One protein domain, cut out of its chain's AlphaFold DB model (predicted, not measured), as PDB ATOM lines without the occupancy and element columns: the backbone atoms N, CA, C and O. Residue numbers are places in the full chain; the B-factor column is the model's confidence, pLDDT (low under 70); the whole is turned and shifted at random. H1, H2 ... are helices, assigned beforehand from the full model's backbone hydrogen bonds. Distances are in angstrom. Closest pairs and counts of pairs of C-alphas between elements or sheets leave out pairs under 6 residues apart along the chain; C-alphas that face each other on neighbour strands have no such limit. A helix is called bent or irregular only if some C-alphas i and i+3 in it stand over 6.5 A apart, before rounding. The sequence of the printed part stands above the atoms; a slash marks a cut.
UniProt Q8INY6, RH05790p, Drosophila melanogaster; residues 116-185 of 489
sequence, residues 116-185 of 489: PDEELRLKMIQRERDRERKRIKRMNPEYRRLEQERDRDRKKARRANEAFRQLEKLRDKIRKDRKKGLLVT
ATOM      1  N   PRO A 116     161.276 179.937 174.952       73.91
ATOM      2  CA  PRO A 116     160.868 178.549 174.702       73.91
ATOM      3  C   PRO A 116     159.698 178.071 175.586       73.91
ATOM      4  O   PRO A 116     158.841 177.318 175.125       73.91
ATOM      5  N   ASP A 117     159.600 178.590 176.812       75.89
ATOM      6  CA  ASP A 117     158.487 178.355 177.742       75.89
ATOM      7  C   ASP A 117     157.148 178.939 177.257       75.89
ATOM      8  O   ASP A 117     156.090 178.331 177.433       75.89
ATOM      9  N   GLU A 118     157.168 180.102 176.604       82.25
ATOM     10  CA  GLU A 118     155.981 180.730 176.020       82.25
ATOM     11  C   GLU A 118     155.558 180.025 174.720       82.25
ATOM     12  O   GLU A 118     154.361 179.804 174.507       82.25
ATOM     13  N   GLU A 119     156.510 179.560 173.899       85.63
ATOM     14  CA  GLU A 119     156.201 178.671 172.769       85.63
ATOM     15  C   GLU A 119     155.558 177.362 173.253       85.63
ATOM     16  O   GLU A 119     154.548 176.914 172.696       85.63
ATOM     17  N   LEU A 120     156.092 176.765 174.325       87.61
ATOM     18  CA  LEU A 120     155.532 175.568 174.951       87.61
ATOM     19  C   LEU A 120     154.123 175.828 175.506       87.61
ATOM     20  O   LEU A 120     153.221 175.014 175.278       87.61
ATOM     21  N   ARG A 121     153.900 176.978 176.153       86.31
ATOM     22  CA  ARG A 121     152.585 177.408 176.653       86.31
ATOM     23  C   ARG A 121     151.574 177.590 175.520       86.31
ATOM     24  O   ARG A 121     150.469 177.049 175.610       86.31
ATOM     25  N   LEU A 122     151.933 178.270 174.427       88.86
ATOM     26  CA  LEU A 122     151.058 178.381 173.253       88.86
ATOM     27  C   LEU A 122     150.765 177.009 172.632       88.86
ATOM     28  O   LEU A 122     149.619 176.730 172.276       88.86
ATOM     29  N   LYS A 123     151.759 176.120 172.561       92.48
ATOM     30  CA  LYS A 123     151.613 174.746 172.052       92.48
ATOM     31  C   LYS A 123     150.704 173.889 172.940       92.48
ATOM     32  O   LYS A 123     149.944 173.071 172.417       92.48
ATOM     33  N   MET A 124     150.731 174.082 174.260       93.24
ATOM     34  CA  MET A 124     149.776 173.484 175.202       93.24
ATOM     35  C   MET A 124     148.352 173.997 174.958       93.24
ATOM     36  O   MET A 124     147.460 173.186 174.711       93.24
ATOM     37  N   ILE A 125     148.159 175.318 174.916       93.54
ATOM     38  CA  ILE A 125     146.856 175.956 174.650       93.54
ATOM     39  C   ILE A 125     146.300 175.525 173.279       93.54
ATOM     40  O   ILE A 125     145.105 175.274 173.127       93.54
ATOM     41  N   GLN A 126     147.150 175.386 172.260       92.12
ATOM     42  CA  GLN A 126     146.734 174.926 170.934       92.12
ATOM     43  C   GLN A 126     146.301 173.451 170.947       92.12
ATOM     44  O   GLN A 126     145.260 173.121 170.375       92.12
ATOM     45  N   ARG A 127     147.036 172.573 171.650       95.17
ATOM     46  CA  ARG A 127     146.644 171.166 171.868       95.17
ATOM     47  C   ARG A 127     145.320 171.051 172.622       95.17
ATOM     48  O   ARG A 127     144.517 170.179 172.295       95.17
ATOM     49  N   GLU A 128     145.088 171.905 173.612       95.48
ATOM     50  CA  GLU A 128     143.840 171.973 174.373       95.48
ATOM     51  C   GLU A 128     142.664 172.417 173.492       95.48
ATOM     52  O   GLU A 128     141.680 171.684 173.377       95.48
ATOM     53  N   ARG A 129     142.811 173.522 172.748       95.03
ATOM     54  CA  ARG A 129     141.816 173.969 171.755       95.03
ATOM     55  C   ARG A 129     141.517 172.902 170.699       95.03
ATOM     56  O   ARG A 129     140.373 172.780 170.274       95.03
ATOM     57  N   ASP A 130     142.503 172.112 170.274       96.86
ATOM     58  CA  ASP A 130     142.287 171.006 169.330       96.86
ATOM     59  C   ASP A 130     141.582 169.794 169.949       96.86
ATOM     60  O   ASP A 130     140.819 169.116 169.254       96.86
ATOM     61  N   ARG A 131     141.798 169.515 171.241       95.40
ATOM     62  CA  ARG A 131     141.020 168.511 171.984       95.40
ATOM     63  C   ARG A 131     139.566 168.960 172.114       95.40
ATOM     64  O   ARG A 131     138.679 168.181 171.771       95.40
ATOM     65  N   GLU A 132     139.328 170.209 172.505       96.43
ATOM     66  CA  GLU A 132     137.973 170.744 172.671       96.43
ATOM     67  C   GLU A 132     137.244 170.869 171.320       96.43
ATOM     68  O   GLU A 132     136.127 170.383 171.179       96.43
ATOM     69  N   ARG A 133     137.910 171.337 170.250       95.07
ATOM     70  CA  ARG A 133     137.355 171.280 168.880       95.07
ATOM     71  C   ARG A 133     136.958 169.864 168.458       95.07
ATOM     72  O   ARG A 133     135.928 169.691 167.807       95.07
ATOM     73  N   LYS A 134     137.751 168.841 168.800       95.17
ATOM     74  CA  LYS A 134     137.405 167.434 168.523       95.17
ATOM     75  C   LYS A 134     136.247 166.946 169.390       95.17
ATOM     76  O   LYS A 134     135.420 166.190 168.886       95.17
ATOM     77  N   ARG A 135     136.161 167.375 170.651       94.07
ATOM     78  CA  ARG A 135     135.043 167.074 171.555       94.07
ATOM     79  C   ARG A 135     133.737 167.658 171.018       94.07
ATOM     80  O   ARG A 135     132.815 166.888 170.780       94.07
ATOM     81  N   ILE A 136     133.705 168.955 170.708       94.69
ATOM     82  CA  ILE A 136     132.545 169.642 170.112       94.69
ATOM     83  C   ILE A 136     132.115 168.952 168.811       94.69
ATOM     84  O   ILE A 136     130.945 168.615 168.653       94.69
ATOM     85  N   LYS A 137     133.053 168.638 167.904       94.88
ATOM     86  CA  LYS A 137     132.724 167.889 166.678       94.88
ATOM     87  C   LYS A 137     132.125 166.505 166.964       94.88
ATOM     88  O   LYS A 137     131.206 166.104 166.266       94.88
ATOM     89  N   ARG A 138     132.584 165.794 167.998       93.34
ATOM     90  CA  ARG A 138     132.040 164.481 168.409       93.34
ATOM     91  C   ARG A 138     130.695 164.541 169.131       93.34
ATOM     92  O   ARG A 138     130.052 163.497 169.235       93.34
ATOM     93  N   MET A 139     130.265 165.716 169.600       90.96
ATOM     94  CA  MET A 139     128.893 165.924 170.076       90.96
ATOM     95  C   MET A 139     127.884 165.877 168.922       90.96
ATOM     96  O   MET A 139     126.742 165.485 169.137       90.96
ATOM     97  N   ASN A 140     128.298 166.213 167.693       93.57
ATOM     98  CA  ASN A 140     127.466 166.024 166.508       93.57
ATOM     99  C   ASN A 140     127.425 164.520 166.131       93.57
ATOM    100  O   ASN A 140     128.476 163.946 165.811       93.57
ATOM    101  N   PRO A 141     126.244 163.866 166.145       93.73
ATOM    102  CA  PRO A 141     126.122 162.435 165.866       93.73
ATOM    103  C   PRO A 141     126.506 162.066 164.425       93.73
ATOM    104  O   PRO A 141     127.093 161.003 164.219       93.73
ATOM    105  N   GLU A 142     126.270 162.944 163.450       94.42
ATOM    106  CA  GLU A 142     126.626 162.703 162.046       94.42
ATOM    107  C   GLU A 142     128.140 162.759 161.836       94.42
ATOM    108  O   GLU A 142     128.727 161.859 161.231       94.42
ATOM    109  N   TYR A 143     128.823 163.727 162.455       94.80
ATOM    110  CA  TYR A 143     130.289 163.737 162.463       94.80
ATOM    111  C   TYR A 143     130.859 162.495 163.167       94.80
ATOM    112  O   TYR A 143     131.864 161.938 162.721       94.80
ATOM    113  N   ARG A 144     130.222 162.021 164.248       93.50
ATOM    114  CA  ARG A 144     130.631 160.794 164.952       93.50
ATOM    115  C   ARG A 144     130.465 159.543 164.081       93.50
ATOM    116  O   ARG A 144     131.347 158.683 164.115       93.50
ATOM    117  N   ARG A 145     129.384 159.442 163.298       93.28
ATOM    118  CA  ARG A 145     129.173 158.365 162.309       93.28
ATOM    119  C   ARG A 145     130.258 158.394 161.231       93.28
ATOM    120  O   ARG A 145     130.947 157.391 161.054       93.28
ATOM    121  N   LEU A 146     130.497 159.557 160.623       95.82
ATOM    122  CA  LEU A 146     131.530 159.744 159.598       95.82
ATOM    123  C   LEU A 146     132.954 159.477 160.138       95.82
ATOM    124  O   LEU A 146     133.798 158.902 159.453       95.82
ATOM    125  N   GLU A 147     133.254 159.851 161.390       93.54
ATOM    126  CA  GLU A 147     134.542 159.536 162.029       93.54
ATOM    127  C   GLU A 147     134.735 158.018 162.199       93.54
ATOM    128  O   GLU A 147     135.834 157.517 161.949       93.54
ATOM    129  N   GLN A 148     133.678 157.282 162.565       94.64
ATOM    130  CA  GLN A 148     133.704 155.818 162.672       94.64
ATOM    131  C   GLN A 148     133.802 155.127 161.311       94.64
ATOM    132  O   GLN A 148     134.522 154.138 161.190       94.64
ATOM    133  N   GLU A 149     133.113 155.631 160.291       96.26
ATOM    134  CA  GLU A 149     133.185 155.113 158.922       96.26
ATOM    135  C   GLU A 149     134.611 155.209 158.369       96.26
ATOM    136  O   GLU A 149     135.213 154.189 158.032       96.26
ATOM    137  N   ARG A 150     135.239 156.389 158.454       95.36
ATOM    138  CA  ARG A 150     136.647 156.556 158.051       95.36
ATOM    139  C   ARG A 150     137.626 155.705 158.866       95.36
ATOM    140  O   ARG A 150     138.692 155.350 158.359       95.36
ATOM    141  N   ASP A 151     137.321 155.391 160.128       96.20
ATOM    142  CA  ASP A 151     138.124 154.459 160.931       96.20
ATOM    143  C   ASP A 151     137.948 153.001 160.466       96.20
ATOM    144  O   ASP A 151     138.938 152.269 160.365       96.20
ATOM    145  N   ARG A 152     136.725 152.590 160.094       93.55
ATOM    146  CA  ARG A 152     136.464 151.291 159.446       93.55
ATOM    147  C   ARG A 152     137.219 151.182 158.124       93.55
ATOM    148  O   ARG A 152     137.906 150.182 157.927       93.55
ATOM    149  N   ASP A 153     137.187 152.211 157.280       94.95
ATOM    150  CA  ASP A 153     137.910 152.222 156.001       94.95
ATOM    151  C   ASP A 153     139.424 152.204 156.190       94.95
ATOM    152  O   ASP A 153     140.121 151.403 155.567       94.95
ATOM    153  N   ARG A 154     139.956 153.000 157.125       92.33
ATOM    154  CA  ARG A 154     141.384 152.965 157.473       92.33
ATOM    155  C   ARG A 154     141.811 151.582 157.981       92.33
ATOM    156  O   ARG A 154     142.916 151.137 157.665       92.33
ATOM    157  N   LYS A 155     140.959 150.885 158.741       93.12
ATOM    158  CA  LYS A 155     141.189 149.491 159.166       93.12
ATOM    159  C   LYS A 155     141.078 148.507 157.999       93.12
ATOM    160  O   LYS A 155     141.922 147.623 157.892       93.12
ATOM    161  N   LYS A 156     140.099 148.674 157.104       92.90
ATOM    162  CA  LYS A 156     139.899 147.851 155.898       92.90
ATOM    163  C   LYS A 156     141.094 147.959 154.947       92.90
ATOM    164  O   LYS A 156     141.634 146.933 154.552       92.90
ATOM    165  N   ALA A 157     141.575 149.175 154.682       91.38
ATOM    166  CA  ALA A 157     142.778 149.435 153.894       91.38
ATOM    167  C   ALA A 157     144.042 148.852 154.551       91.38
ATOM    168  O   ALA A 157     144.845 148.208 153.881       91.38
ATOM    169  N   ARG A 158     144.199 148.976 155.879       87.85
ATOM    170  CA  ARG A 158     145.300 148.304 156.601       87.85
ATOM    171  C   ARG A 158     145.230 146.779 156.486       87.85
ATOM    172  O   ARG A 158     146.257 146.163 156.253       87.85
ATOM    173  N   ARG A 159     144.038 146.180 156.564       85.96
ATOM    174  CA  ARG A 159     143.814 144.739 156.329       85.96
ATOM    175  C   ARG A 159     143.932 144.303 154.866       85.96
ATOM    176  O   ARG A 159     143.907 143.101 154.614       85.96
ATOM    177  N   ALA A 160     144.018 145.222 153.906       84.98
ATOM    178  CA  ALA A 160     144.361 144.881 152.526       84.98
ATOM    179  C   ALA A 160     145.873 144.643 152.366       84.98
ATOM    180  O   ALA A 160     146.280 143.891 151.491       84.98
ATOM    181  N   ASN A 161     146.701 145.224 153.242       89.25
ATOM    182  CA  ASN A 161     148.136 144.963 153.267       89.25
ATOM    183  C   ASN A 161     148.424 143.564 153.855       89.25
ATOM    184  O   ASN A 161     148.090 143.272 155.008       89.25
ATOM    185  N   GLU A 162     149.065 142.713 153.051       89.42
ATOM    186  CA  GLU A 162     149.432 141.325 153.371       89.42
ATOM    187  C   GLU A 162     150.222 141.216 154.689       89.42
ATOM    188  O   GLU A 162     149.876 140.410 155.554       89.42
ATOM    189  N   ALA A 163     151.222 142.080 154.904       87.67
ATOM    190  CA  ALA A 163     152.061 142.046 156.102       87.67
ATOM    191  C   ALA A 163     151.252 142.340 157.378       87.67
ATOM    192  O   ALA A 163     151.466 141.712 158.417       87.67
ATOM    193  N   PHE A 164     150.257 143.234 157.305       91.18
ATOM    194  CA  PHE A 164     149.355 143.473 158.435       91.18
ATOM    195  C   PHE A 164     148.449 142.263 158.706       91.18
ATOM    196  O   PHE A 164     148.244 141.919 159.870       91.18
ATOM    197  N   ARG A 165     147.958 141.564 157.668       87.07
ATOM    198  CA  ARG A 165     147.214 140.300 157.849       87.07
ATOM    199  C   ARG A 165     148.073 139.214 158.491       87.07
ATOM    200  O   ARG A 165     147.573 138.482 159.341       87.07
ATOM    201  N   GLN A 166     149.338 139.085 158.093       91.08
ATOM    202  CA  GLN A 166     150.258 138.102 158.670       91.08
ATOM    203  C   GLN A 166     150.542 138.403 160.151       91.08
ATOM    204  O   GLN A 166     150.450 137.501 160.983       91.08
ATOM    205  N   LEU A 167     150.757 139.676 160.508       91.37
ATOM    206  CA  LEU A 167     150.878 140.118 161.905       91.37
ATOM    207  C   LEU A 167     149.586 139.907 162.718       91.37
ATOM    208  O   LEU A 167     149.658 139.478 163.870       91.37
ATOM    209  N   GLU A 168     148.406 140.168 162.141       89.29
ATOM    210  CA  GLU A 168     147.106 139.922 162.792       89.29
ATOM    211  C   GLU A 168     146.909 138.412 163.046       89.29
ATOM    212  O   GLU A 168     146.620 138.020 164.178       89.29
ATOM    213  N   LYS A 169     147.211 137.551 162.057       92.55
ATOM    214  CA  LYS A 169     147.232 136.081 162.205       92.55
ATOM    215  C   LYS A 169     148.212 135.611 163.286       92.55
ATOM    216  O   LYS A 169     147.837 134.775 164.105       92.55
ATOM    217  N   LEU A 170     149.440 136.139 163.320       94.79
ATOM    218  CA  LEU A 170     150.448 135.774 164.323       94.79
ATOM    219  C   LEU A 170     150.014 136.195 165.734       94.79
ATOM    220  O   LEU A 170     150.104 135.403 166.670       94.79
ATOM    221  N   ARG A 171     149.473 137.407 165.889       91.47
ATOM    222  CA  ARG A 171     148.942 137.901 167.169       91.47
ATOM    223  C   ARG A 171     147.738 137.088 167.646       91.47
ATOM    224  O   ARG A 171     147.597 136.843 168.846       91.47
ATOM    225  N   ASP A 172     146.882 136.659 166.727       91.98
ATOM    226  CA  ASP A 172     145.749 135.786 167.024       91.98
ATOM    227  C   ASP A 172     146.195 134.360 167.368       91.98
ATOM    228  O   ASP A 172     145.611 133.760 168.273       91.98
ATOM    229  N   LYS A 173     147.253 133.848 166.724       94.42
ATOM    230  CA  LYS A 173     147.916 132.594 167.105       94.42
ATOM    231  C   LYS A 173     148.472 132.698 168.528       94.42
ATOM    232  O   LYS A 173     148.036 131.940 169.380       94.42
ATOM    233  N   ILE A 174     149.280 133.717 168.834       91.38
ATOM    234  CA  ILE A 174     149.807 133.989 170.188       91.38
ATOM    235  C   ILE A 174     148.677 134.078 171.229       91.38
ATOM    236  O   ILE A 174     148.787 133.515 172.317       91.38
ATOM    237  N   ARG A 175     147.552 134.741 170.909       90.80
ATOM    238  CA  ARG A 175     146.396 134.813 171.823       90.80
ATOM    239  C   ARG A 175     145.738 133.445 172.038       90.80
ATOM    240  O   ARG A 175     145.300 133.168 173.153       90.80
ATOM    241  N   LYS A 176     145.647 132.610 170.996       93.01
ATOM    242  CA  LYS A 176     145.112 131.241 171.076       93.01
ATOM    243  C   LYS A 176     146.057 130.313 171.834       93.01
ATOM    244  O   LYS A 176     145.583 129.613 172.717       93.01
ATOM    245  N   ASP A 177     147.353 130.355 171.552       91.74
ATOM    246  CA  ASP A 177     148.370 129.519 172.194       91.74
ATOM    247  C   ASP A 177     148.471 129.856 173.688       91.74
ATOM    248  O   ASP A 177     148.419 128.955 174.523       91.74
ATOM    249  N   ARG A 178     148.435 131.147 174.052       90.14
ATOM    250  CA  ARG A 178     148.305 131.574 175.456       90.14
ATOM    251  C   ARG A 178     146.988 131.119 176.096       90.14
ATOM    252  O   ARG A 178     146.998 130.656 177.226       90.14
ATOM    253  N   LYS A 179     145.848 131.214 175.393       91.34
ATOM    254  CA  LYS A 179     144.552 130.726 175.920       91.34
ATOM    255  C   LYS A 179     144.516 129.196 176.073       91.34
ATOM    256  O   LYS A 179     143.789 128.699 176.925       91.34
ATOM    257  N   LYS A 180     145.283 128.460 175.267       87.61
ATOM    258  CA  LYS A 180     145.460 127.003 175.357       87.61
ATOM    259  C   LYS A 180     146.482 126.571 176.420       87.61
ATOM    260  O   LYS A 180     146.703 125.377 176.556       87.61
ATOM    261  N   GLY A 181     147.142 127.506 177.112       79.99
ATOM    262  CA  GLY A 181     148.254 127.205 178.023       79.99
ATOM    263  C   GLY A 181     149.550 126.763 177.327       79.99
ATOM    264  O   GLY A 181     150.522 126.459 178.001       79.99
ATOM    265  N   LEU A 182     149.591 126.760 175.988       76.19
ATOM    266  CA  LEU A 182     150.753 126.343 175.194       76.19
ATOM    267  C   LEU A 182     151.865 127.404 175.184       76.19
ATOM    268  O   LEU A 182     153.031 127.079 174.988       76.19
ATOM    269  N   LEU A 183     151.506 128.675 175.385       60.68
ATOM    270  CA  LEU A 183     152.462 129.761 175.568       60.68
ATOM    271  C   LEU A 183     152.491 130.161 177.045       60.68
ATOM    272  O   LEU A 183     151.662 130.964 177.486       60.68
ATOM    273  N   VAL A 184     153.441 129.592 177.789       65.28
ATOM    274  CA  VAL A 184     153.692 129.940 179.190       65.28
ATOM    275  C   VAL A 184     154.164 131.393 179.253       65.28
ATOM    276  O   VAL A 184     155.190 131.751 178.681       65.28
ATOM    277  N   THR A 185     153.375 132.253 179.897       60.75
ATOM    278  CA  THR A 185     153.706 133.678 180.068       60.75
ATOM    279  C   THR A 185     154.473 133.986 181.342       60.75
ATOM    280  O   THR A 185     154.838 135.141 181.546       60.75
TER     281      THR A 185
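Overview. This is residues 116 to 185 of the 489 residues of the protein "RH05790p" of Drosophila melanogaster (UniProt Q8INY6). Three helices are strung end to end like a chain of three rods, with a sharp corner between H1 and H2 and another between H2 and H3. H2 spans the distance between the two others, H1 and H3 stand apart at its two ends, and there is no common core, so that the shape is an open, angular frame. The printed part has 70 residues with three named helices, in the order H1, H2, H3, and no named strand; the class is all helix. The whole is extended, with a radius of gyration of the C-alphas of 20.1 A, and only just elongated, with spans of 53 by 35 by 22 A.

Along the chain. The printed part begins with H1, residues 116 to 139, the longest helix with 24 residues; it runs 34.7 A from C-alpha 116 at (160.868, 178.549, 174.702) to C-alpha 139 at (128.893, 165.924, 170.076). One residue, Asn 140, makes a tight link to H2, residues 141 to 158, which is 25.6 A long from first to last C-alpha. Residues 159 to 161 make a second tight link, and H3 follows as residues 162 to 179, 25.4 A long, ending with C-alpha 179 at (144.552, 130.726, 175.920). Residues 180 to 185 come after H3 and belong to no named element. No helix is bent or irregular.

Arrangement. H1 and H2 only just touch, with 3 pairs of C-alphas within 8 A, and they touch only at the corner by their link. H1 touches with residues 137 to 138 alone and H2 with residues 143 to 144 alone; the closest C-alphas are those of Arg 138 and Arg 144, 5.2 A apart. Their lines stand at 75 degrees, about perpendicular. H2 and H3 are close but not clearly touching, the closest C-alphas being those of Arg 158 and Phe 164, 6.6 A apart. Their lines stand at 85 degrees, about perpendicular. H1 and H3 are apart, and H3 touches no helix. In H1, H2 and H3 every O i to N i+4 pair is within hydrogen-bond range.

Size, cuts and confidence. The two C-alphas farthest apart are those of Glu 118 and Lys 180, at 54.8 A, and the first and last printed C-alphas, of Pro 116 and Thr 185, are 45.8 A apart. Long stretches stand free, among them residues 116 to 136 of H1 and residues 148 to 158 of H2. The printed part has no cut, and both links are tight. The mean pLDDT of the printed part is 90.0; residues 183 to 185 are under 70.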